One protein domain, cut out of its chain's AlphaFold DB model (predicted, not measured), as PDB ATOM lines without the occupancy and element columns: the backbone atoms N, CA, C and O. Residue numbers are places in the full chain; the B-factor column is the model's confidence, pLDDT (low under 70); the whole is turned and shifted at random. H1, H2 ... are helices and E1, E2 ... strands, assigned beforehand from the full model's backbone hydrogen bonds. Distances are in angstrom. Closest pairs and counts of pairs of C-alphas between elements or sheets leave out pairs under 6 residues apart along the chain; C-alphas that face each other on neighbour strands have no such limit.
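AT A GLANCE: This is residues 3 to 67 of the 129 residues of an uncharacterized protein of Rhizobium grahamii CCGE 502 (UniProt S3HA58). A small head, the sheet of E4, E1 and E5 with H1 over one face, sends out the long helix H2 as an arm, whose residues 46 to 65 stick out free with the end to 67. A small hairpin, E2 and E3, is the head's other projection, with residues 10 to 15 free. The printed part has 65 residues, in the order E1 E2 E3 E4 H1 E5 H2; the class is mixed, and both sheets, E4 - E1 - E5 and E2 - E3, are antiparallel. It is only just extended, close to loose, with a radius of gyration of the C-alphas of 16.4 A and spans of 55 by 20 by 17 A, the arm making the length.

IN THESE COORDINATES: Find C-alpha 3 at (-6.787, -18.495, -41.718), where E1, residues 3 to 5, begins. Beside it look for E4, residues 21 to 23, and E5, residues 38 to 40. H1 is residues 26 to 34, 12.2 A long; E2 is 9 to 11 and E3 14 to 16. H2, residues 41 to 65, runs 36.1 A to C-alpha 65 at (26.962, -13.267, -21.438).

HOW THE PARTS SIT: In the sheet, N 4 and O 39 of E1 and E5 are 2.8 A apart, and N 22 and O 3 of E4 and E1 2.9 A, within hydrogen-bond range. E4, H1 and E5 form a split strand-helix-strand unit, E1 between its strands, with a right-handed crossover. H1 and H2 are on opposite faces, three layers; H1, height 8.4 A, runs slantwise to E5 at 51 degrees on the local plane, their closest C-alphas, Ile 33 and Val 39, 5.4 A apart. H2 stands up from the sheet at 50 degrees. In the hairpin, N 9 and O 16 are 2.9 A apart. Every O i to N i+4 pair is within range in H1, 20 of 21 in H2.

THE WHOLE: The C-alphas of Asp 12 and Lys 67, the farthest apart, are 54.8 A apart. The printed part has no cut, and its links are tight. Residues 51 to 67 are under pLDDT 70.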
ATOM      1  N   ILE A   3      -7.793 -19.512 -41.405       92.81
ATOM      2  CA  ILE A   3      -6.787 -18.495 -41.718       92.81
ATOM      3  C   ILE A   3      -6.763 -17.424 -40.632       92.81
ATOM      4  O   ILE A   3      -7.787 -17.127 -40.019       92.81
ATOM      5  N   GLN A   4      -5.587 -16.858 -40.378       92.56
ATOM      6  CA  GLN A   4      -5.366 -15.801 -39.401       92.56
ATOM      7  C   GLN A   4      -5.148 -14.461 -40.101       92.56
ATOM      8  O   GLN A   4      -4.318 -14.369 -41.001       92.56
ATOM      9  N   ALA A   5      -5.847 -13.416 -39.663       92.31
ATOM     10  CA  ALA A   5      -5.689 -12.078 -40.223       92.31
ATOM     11  C   ALA A   5      -4.338 -11.457 -39.835       92.31
ATOM     12  O   ALA A   5      -3.987 -11.382 -38.654       92.31
ATOM     13  N   LEU A   6      -3.593 -10.948 -40.817       90.12
ATOM     14  CA  LEU A   6      -2.328 -10.239 -40.592       90.12
ATOM     15  C   LEU A   6      -2.520  -8.792 -40.151       90.12
ATOM     16  O   LEU A   6      -1.648  -8.226 -39.488       90.12
ATOM     17  N   ARG A   7      -3.655  -8.197 -40.517       86.44
ATOM     18  CA  ARG A   7      -4.049  -6.819 -40.208       86.44
ATOM     19  C   ARG A   7      -5.559  -6.745 -39.977       86.44
ATOM     20  O   ARG A   7      -6.257  -7.725 -40.207       86.44
ATOM     21  N   GLY A   8      -6.052  -5.602 -39.504       88.12
ATOM     22  CA  GLY A   8      -7.493  -5.347 -39.454       88.12
ATOM     23  C   GLY A   8      -8.059  -5.308 -40.872       88.12
ATOM     24  O   GLY A   8      -7.549  -4.560 -41.704       88.12
ATOM     25  N   THR A   9      -9.058  -6.135 -41.168       84.69
ATOM     26  CA  THR A   9      -9.650  -6.229 -42.510       84.69
ATOM     27  C   THR A   9     -11.159  -6.308 -42.416       84.69
ATOM     28  O   THR A   9     -11.688  -6.941 -41.509       84.69
ATOM     29  N   TYR A  10     -11.862  -5.658 -43.338       79.31
ATOM     30  CA  TYR A  10     -13.316  -5.744 -43.421       79.31
ATOM     31  C   TYR A  10     -13.684  -6.817 -44.446       79.31
ATOM     32  O   TYR A  10     -13.276  -6.724 -45.603       79.31
ATOM     33  N   GLY A  11     -14.391  -7.859 -44.012       75.12
ATOM     34  CA  GLY A  11     -14.856  -8.945 -44.872       75.12
ATOM     35  C   GLY A  11     -16.378  -8.991 -44.982       75.12
ATOM     36  O   GLY A  11     -17.083  -8.216 -44.340       75.12
ATOM     37  N   ASP A  12     -16.885  -9.966 -45.743       71.50
ATOM     38  CA  ASP A  12     -18.326 -10.228 -45.930       71.50
ATOM     39  C   ASP A  12     -19.103 -10.380 -44.609       71.50
ATOM     40  O   ASP A  12     -20.278 -10.043 -44.529       71.50
ATOM     41  N   LYS A  13     -18.450 -10.894 -43.559       72.38
ATOM     42  CA  LYS A  13     -19.051 -11.119 -42.232       72.38
ATOM     43  C   LYS A  13     -18.740 -10.000 -41.227       72.38
ATOM     44  O   LYS A  13     -18.957 -10.183 -40.033       72.38
ATOM     45  N   GLY A  14     -18.210  -8.869 -41.695       84.38
ATOM     46  CA  GLY A  14     -17.809  -7.734 -40.865       84.38
ATOM     47  C   GLY A  14     -16.299  -7.630 -40.640       84.38
ATOM     48  O   GLY A  14     -15.489  -8.219 -41.360       84.38
ATOM     49  N   PHE A  15     -15.916  -6.828 -39.644       88.06
ATOM     50  CA  PHE A  15     -14.518  -6.524 -39.351       88.06
ATOM     51  C   PHE A  15     -13.804  -7.680 -38.642       88.06
ATOM     52  O   PHE A  15     -14.237  -8.162 -37.596       88.06
ATOM     53  N   VAL A  16     -12.667  -8.081 -39.199       90.75
ATOM     54  CA  VAL A  16     -11.765  -9.095 -38.661       90.75
ATOM     55  C   VAL A  16     -10.525  -8.400 -38.114       90.75
ATOM     56  O   VAL A  16      -9.814  -7.696 -38.835       90.75
ATOM     57  N   HIS A  17     -10.256  -8.612 -36.832       89.25
ATOM     58  CA  HIS A  17      -9.124  -8.015 -36.134       89.25
ATOM     59  C   HIS A  17      -7.821  -8.743 -36.469       89.25
ATOM     60  O   HIS A  17      -7.804  -9.943 -36.747       89.25
ATOM     61  N   ARG A  18      -6.692  -8.035 -36.369       89.56
ATOM     62  CA  ARG A  18      -5.363  -8.640 -36.514       89.56
ATOM     63  C   ARG A  18      -5.188  -9.793 -35.519       89.56
ATOM     64  O   ARG A  18      -5.422  -9.631 -34.327       89.56
ATOM     65  N   GLY A  19      -4.738 -10.945 -36.007       87.31
ATOM     66  CA  GLY A  19      -4.543 -12.158 -35.214       87.31
ATOM     67  C   GLY A  19      -5.804 -13.005 -35.021       87.31
ATOM     68  O   GLY A  19      -5.687 -14.127 -34.524       87.31
ATOM     69  N   GLN A  20      -6.978 -12.523 -35.440       90.00
ATOM     70  CA  GLN A  20      -8.223 -13.283 -35.386       90.00
ATOM     71  C   GLN A  20      -8.206 -14.406 -36.427       90.00
ATOM     72  O   GLN A  20      -7.802 -14.201 -37.575       90.00
ATOM     73  N   VAL A  21      -8.627 -15.602 -36.010       90.75
ATOM     74  CA  VAL A  21      -8.739 -16.780 -36.876       90.75
ATOM     75  C   VAL A  21     -10.181 -16.912 -37.339       90.75
ATOM     76  O   VAL A  21     -11.095 -16.906 -36.516       90.75
ATOM     77  N   ILE A  22     -10.380 -17.046 -38.645       89.69
ATOM     78  CA  ILE A  22     -11.693 -17.254 -39.260       89.69
ATOM     79  C   ILE A  22     -11.676 -18.531 -40.098       89.69
ATOM     80  O   ILE A  22     -10.634 -18.904 -40.642       89.69
ATOM     81  N   ASP A  23     -12.824 -19.201 -40.203       92.31
ATOM     82  CA  ASP A  23     -12.999 -20.320 -41.127       92.31
ATOM     83  C   ASP A  23     -13.720 -19.855 -42.398       92.31
ATOM     84  O   ASP A  23     -14.797 -19.252 -42.347       92.31
ATOM     85  N   VAL A  24     -13.080 -20.097 -43.541       89.00
ATOM     86  CA  VAL A  24     -13.566 -19.724 -44.874       89.00
ATOM     87  C   VAL A  24     -13.336 -20.862 -45.869       89.00
ATOM     88  O   VAL A  24     -12.515 -21.756 -45.643       89.00
ATOM     89  N   ARG A  25     -14.061 -20.841 -46.992       92.69
ATOM     90  CA  ARG A  25     -13.879 -21.801 -48.091       92.69
ATOM     91  C   ARG A  25     -12.458 -21.717 -48.657       92.69
ATOM     92  O   ARG A  25     -11.883 -20.633 -48.698       92.69
ATOM     93  N   GLU A  26     -11.907 -22.848 -49.091       89.56
ATOM     94  CA  GLU A  26     -10.495 -22.965 -49.483       89.56
ATOM     95  C   GLU A  26     -10.103 -22.042 -50.650       89.56
ATOM     96  O   GLU A  26      -9.069 -21.384 -50.578       89.56
ATOM     97  N   ASP A  27     -10.972 -21.894 -51.655       92.31
ATOM     98  CA  ASP A  27     -10.767 -20.973 -52.783       92.31
ATOM     99  C   ASP A  27     -10.585 -19.520 -52.306       92.31
ATOM    100  O   ASP A  27      -9.625 -18.835 -52.660       92.31
ATOM    101  N   LYS A  28     -11.473 -19.068 -51.409       89.50
ATOM    102  CA  LYS A  28     -11.431 -17.710 -50.852       89.50
ATOM    103  C   LYS A  28     -10.291 -17.546 -49.842       89.50
ATOM    104  O   LYS A  28      -9.734 -16.463 -49.722       89.50
ATOM    105  N   ALA A  29      -9.908 -18.615 -49.143       90.31
ATOM    106  CA  ALA A  29      -8.740 -18.619 -48.269       90.31
ATOM    107  C   ALA A  29      -7.452 -18.357 -49.058       90.31
ATOM    108  O   ALA A  29      -6.661 -17.510 -48.652       90.31
ATOM    109  N   ARG A  30      -7.267 -19.047 -50.194       91.88
ATOM    110  CA  ARG A  30      -6.109 -18.856 -51.078       91.88
ATOM    111  C   ARG A  30      -6.049 -17.431 -51.612       91.88
ATOM    112  O   ARG A  30      -5.005 -16.806 -51.483       91.88
ATOM    113  N   GLU A  31      -7.170 -16.887 -52.082       91.06
ATOM    114  CA  GLU A  31      -7.239 -15.492 -52.542       91.06
ATOM    115  C   GLU A  31      -6.826 -14.499 -51.436       91.06
ATOM    116  O   GLU A  31      -6.046 -13.573 -51.655       91.06
ATOM    117  N   LEU A  32      -7.317 -14.699 -50.211       91.00
ATOM    118  CA  LEU A  32      -7.019 -13.826 -49.074       91.00
ATOM    119  C   LEU A  32      -5.562 -13.921 -48.594       91.00
ATOM    120  O   LEU A  32      -5.010 -12.923 -48.116       91.00
ATOM    121  N   ILE A  33      -4.956 -15.103 -48.715       91.00
ATOM    122  CA  ILE A  33      -3.534 -15.325 -48.435       91.00
ATOM    123  C   ILE A  33      -2.673 -14.691 -49.534       91.00
ATOM    124  O   ILE A  33      -1.724 -13.981 -49.221       91.00
ATOM    125  N   GLU A  34      -3.037 -14.861 -50.807       90.44
ATOM    126  CA  GLU A  34      -2.305 -14.304 -51.955       90.44
ATOM    127  C   GLU A  34      -2.314 -12.770 -51.952       90.44
ATOM    128  O   GLU A  34      -1.301 -12.122 -52.209       90.44
ATOM    129  N   ARG A  35      -3.432 -12.165 -51.537       89.81
ATOM    130  CA  ARG A  35      -3.546 -10.714 -51.328       89.81
ATOM    131  C   ARG A  35      -2.824 -10.223 -50.059       89.81
ATOM    132  O   ARG A  35      -2.887  -9.033 -49.742       89.81
ATOM    133  N   GLY A  36      -2.186 -11.117 -49.298       89.56
ATOM    134  CA  GLY A  36      -1.392 -10.796 -48.109       89.56
ATOM    135  C   GLY A  36      -2.200 -10.252 -46.928       89.56
ATOM    136  O   GLY A  36      -1.653  -9.579 -46.055       89.56
ATOM    137  N   LEU A  37      -3.515 -10.488 -46.891       90.25
ATOM    138  CA  LEU A  37      -4.366 -10.045 -45.781       90.25
ATOM    139  C   LEU A  37      -4.410 -11.075 -44.648       90.25
ATOM    140  O   LEU A  37      -4.618 -10.707 -43.488       90.25
ATOM    141  N   PHE A  38      -4.206 -12.348 -44.981       92.75
ATOM    142  CA  PHE A  38      -4.283 -13.478 -44.066       92.75
ATOM    143  C   PHE A  38      -3.110 -14.441 -44.275       92.75
ATOM    144  O   PHE A  38      -2.440 -14.405 -45.300       92.75
ATOM    145  N   VAL A  39      -2.882 -15.324 -43.307       93.06
ATOM    146  CA  VAL A  39      -1.949 -16.461 -43.406       93.06
ATOM    147  C   VAL A  39      -2.687 -17.726 -42.991       93.06
ATOM    148  O   VAL A  39      -3.691 -17.659 -42.274       93.06
ATOM    149  N   SER A  40      -2.203 -18.895 -43.403       90.56
ATOM    150  CA  SER A  40      -2.766 -20.151 -42.904       90.56
ATOM    151  C   SER A  40      -2.619 -20.250 -41.377       90.56
ATOM    152  O   SER A  40      -1.604 -19.863 -40.802       90.56
ATOM    153  N   ALA A  41      -3.627 -20.777 -40.676       86.12
ATOM    154  CA  ALA A  41      -3.533 -20.905 -39.218       86.12
ATOM    155  C   ALA A  41      -2.328 -21.765 -38.776       86.12
ATOM    156  O   ALA A  41      -1.755 -21.512 -37.719       86.12
ATOM    157  N   ALA A  42      -1.924 -22.737 -39.602       84.12
ATOM    158  CA  ALA A  42      -0.740 -23.562 -39.382       84.12
ATOM    159  C   ALA A  42       0.557 -22.739 -39.451       84.12
ATOM    160  O   ALA A  42       1.374 -22.803 -38.539       84.12
ATOM    161  N   GLU A  43       0.717 -21.906 -40.478       83.00
ATOM    162  CA  GLU A  43       1.905 -21.065 -40.655       83.00
ATOM    163  C   GLU A  43       1.963 -19.928 -39.625       83.00
ATOM    164  O   GLU A  43       3.028 -19.607 -39.104       83.00
ATOM    165  N   ALA A  44       0.811 -19.382 -39.222       82.12
ATOM    166  CA  ALA A  44       0.737 -18.464 -38.086       82.12
ATOM    167  C   ALA A  44       1.175 -19.124 -36.769       82.12
ATOM    168  O   ALA A  44       1.826 -18.478 -35.945       82.12
ATOM    169  N   ALA A  45       0.802 -20.386 -36.543       78.06
ATOM    170  CA  ALA A  45       1.216 -21.131 -35.359       78.06
ATOM    171  C   ALA A  45       2.721 -21.434 -35.389       78.06
ATOM    172  O   ALA A  45       3.389 -21.235 -34.376       78.06
ATOM    173  N   ASP A  46       3.263 -21.819 -36.546       78.06
ATOM    174  CA  ASP A  46       4.695 -22.067 -36.730       78.06
ATOM    175  C   ASP A  46       5.528 -20.791 -36.538       78.06
ATOM    176  O   ASP A  46       6.458 -20.770 -35.734       78.06
ATOM    177  N   ALA A  47       5.121 -19.672 -37.147       77.56
ATOM    178  CA  ALA A  47       5.784 -18.381 -36.968       77.56
ATOM    179  C   ALA A  47       5.790 -17.929 -35.497       77.56
ATOM    180  O   ALA A  47       6.785 -17.383 -35.008       77.56
ATOM    181  N   ARG A  48       4.702 -18.184 -34.757       71.88
ATOM    182  CA  ARG A  48       4.624 -17.912 -33.311       71.88
ATOM    183  C   ARG A  48       5.499 -18.862 -32.498       71.88
ATOM    184  O   ARG A  48       6.172 -18.400 -31.583       71.88
ATOM    185  N   ALA A  49       5.529 -20.149 -32.830       74.38
ATOM    186  CA  ALA A  49       6.375 -21.135 -32.161       74.38
ATOM    187  C   ALA A  49       7.868 -20.854 -32.397       74.38
ATOM    188  O   ALA A  49       8.666 -20.919 -31.462       74.38
ATOM    189  N   LYS A  50       8.240 -20.465 -33.620       71.75
ATOM    190  CA  LYS A  50       9.598 -20.059 -33.988       71.75
ATOM    191  C   LYS A  50      10.016 -18.795 -33.244       71.75
ATOM    192  O   LYS A  50      11.074 -18.783 -32.623       71.75
ATOM    193  N   LYS A  51       9.149 -17.776 -33.206       66.56
ATOM    194  CA  LYS A  51       9.401 -16.549 -32.438       66.56
ATOM    195  C   LYS A  51       9.486 -16.814 -30.931       66.56
ATOM    196  O   LYS A  51      10.343 -16.247 -30.270       66.56
ATOM    197  N   ALA A  52       8.671 -17.721 -30.393       60.28
ATOM    198  CA  ALA A  52       8.744 -18.126 -28.989       60.28
ATOM    199  C   ALA A  52      10.039 -18.890 -28.659       60.28
ATOM    200  O   ALA A  52      10.627 -18.650 -27.607       60.28
ATOM    201  N   LYS A  53      10.521 -19.768 -29.552       60.94
ATOM    202  CA  LYS A  53      11.832 -20.428 -29.409       60.94
ATOM    203  C   LYS A  53      12.986 -19.432 -29.484       60.94
ATOM    204  O   LYS A  53      13.908 -19.529 -28.684       60.94
ATOM    205  N   GLU A  54      12.928 -18.474 -30.400       57.78
ATOM    206  CA  GLU A  54      13.975 -17.462 -30.570       57.78
ATOM    207  C   GLU A  54      13.993 -16.456 -29.410       57.78
ATOM    208  O   GLU A  54      15.060 -16.114 -28.914       57.78
ATOM    209  N   GLU A  55      12.832 -16.051 -28.881       48.97
ATOM    210  CA  GLU A  55      12.766 -15.236 -27.661       48.97
ATOM    211  C   GLU A  55      13.176 -16.015 -26.402       48.97
ATOM    212  O   GLU A  55      13.767 -15.429 -25.491       48.97
ATOM    213  N   ALA A  56      12.921 -17.328 -26.339       50.47
ATOM    214  CA  ALA A  56      13.421 -18.185 -25.264       50.47
ATOM    215  C   ALA A  56      14.953 -18.343 -25.325       50.47
ATOM    216  O   ALA A  56      15.615 -18.204 -24.295       50.47
ATOM    217  N   ASP A  57      15.527 -18.546 -26.516       49.91
ATOM    218  CA  ASP A  57      16.979 -18.639 -26.721       49.91
ATOM    219  C   ASP A  57      17.673 -17.280 -26.510       49.91
ATOM    220  O   ASP A  57      18.707 -17.204 -25.847       49.91
ATOM    221  N   ALA A  58      17.061 -16.170 -26.936       49.59
ATOM    222  CA  ALA A  58      17.571 -14.820 -26.690       49.59
ATOM    223  C   ALA A  58      17.515 -14.430 -25.199       49.59
ATOM    224  O   ALA A  58      18.446 -13.793 -24.692       49.59
ATOM    225  N   LYS A  59      16.477 -14.852 -24.455       51.25
ATOM    226  CA  LYS A  59      16.450 -14.729 -22.983       51.25
ATOM    227  C   LYS A  59      17.467 -15.646 -22.299       51.25
ATOM    228  O   LYS A  59      17.956 -15.278 -21.230       51.25
ATOM    229  N   ALA A  60      17.814 -16.791 -22.886       48.47
ATOM    230  CA  ALA A  60      18.833 -17.696 -22.356       48.47
ATOM    231  C   ALA A  60      20.267 -17.187 -22.621       48.47
ATOM    232  O   ALA A  60      21.084 -17.169 -21.702       48.47
ATOM    233  N   LYS A  61      20.564 -16.657 -23.816       45.88
ATOM    234  CA  LYS A  61      21.883 -16.086 -24.161       45.88
ATOM    235  C   LYS A  61      22.186 -14.759 -23.467       45.88
ATOM    236  O   LYS A  61      23.306 -14.575 -22.999       45.88
ATOM    237  N   LYS A  62      21.201 -13.873 -23.262       43.50
ATOM    238  CA  LYS A  62      21.399 -12.680 -22.408       43.50
ATOM    239  C   LYS A  62      21.568 -13.010 -20.917       43.50
ATOM    240  O   LYS A  62      22.036 -12.158 -20.167       43.50
ATOM    241  N   LYS A  63      21.228 -14.228 -20.475       45.72
ATOM    242  CA  LYS A  63      21.551 -14.716 -19.122       45.72
ATOM    243  C   LYS A  63      22.954 -15.328 -19.011       45.72
ATOM    244  O   LYS A  63      23.445 -15.433 -17.890       45.72
ATOM    245  N   ALA A  64      23.597 -15.698 -20.121       39.38
ATOM    246  CA  ALA A  64      24.937 -16.288 -20.118       39.38
ATOM    247  C   ALA A  64      26.057 -15.242 -20.288       39.38
ATOM    248  O   ALA A  64      27.042 -15.299 -19.559       39.38
ATOM    249  N   ASP A  65      25.887 -14.239 -21.156       36.69
ATOM    250  CA  ASP A  65      26.962 -13.267 -21.438       36.69
ATOM    251  C   ASP A  65      27.021 -12.098 -20.429       36.69
ATOM    252  O   ASP A  65      28.082 -11.565 -20.113       36.69
ATOM    253  N   ALA A  66      25.902 -11.792 -19.759       39.00
ATOM    254  CA  ALA A  66      25.880 -10.889 -18.600       39.00
ATOM    255  C   ALA A  66      26.451 -11.528 -17.312       39.00
ATOM    256  O   ALA A  66      26.306 -10.964 -16.226       39.00
ATOM    257  N   LYS A  67      27.057 -12.721 -17.415       43.12
ATOM    258  CA  LYS A  67      27.678 -13.445 -16.300       43.12
ATOM    259  C   LYS A  67      29.207 -13.308 -16.261       43.12
ATOM    260  O   LYS A  67      29.781 -13.609 -15.224       43.12
TER     261      LYS A  67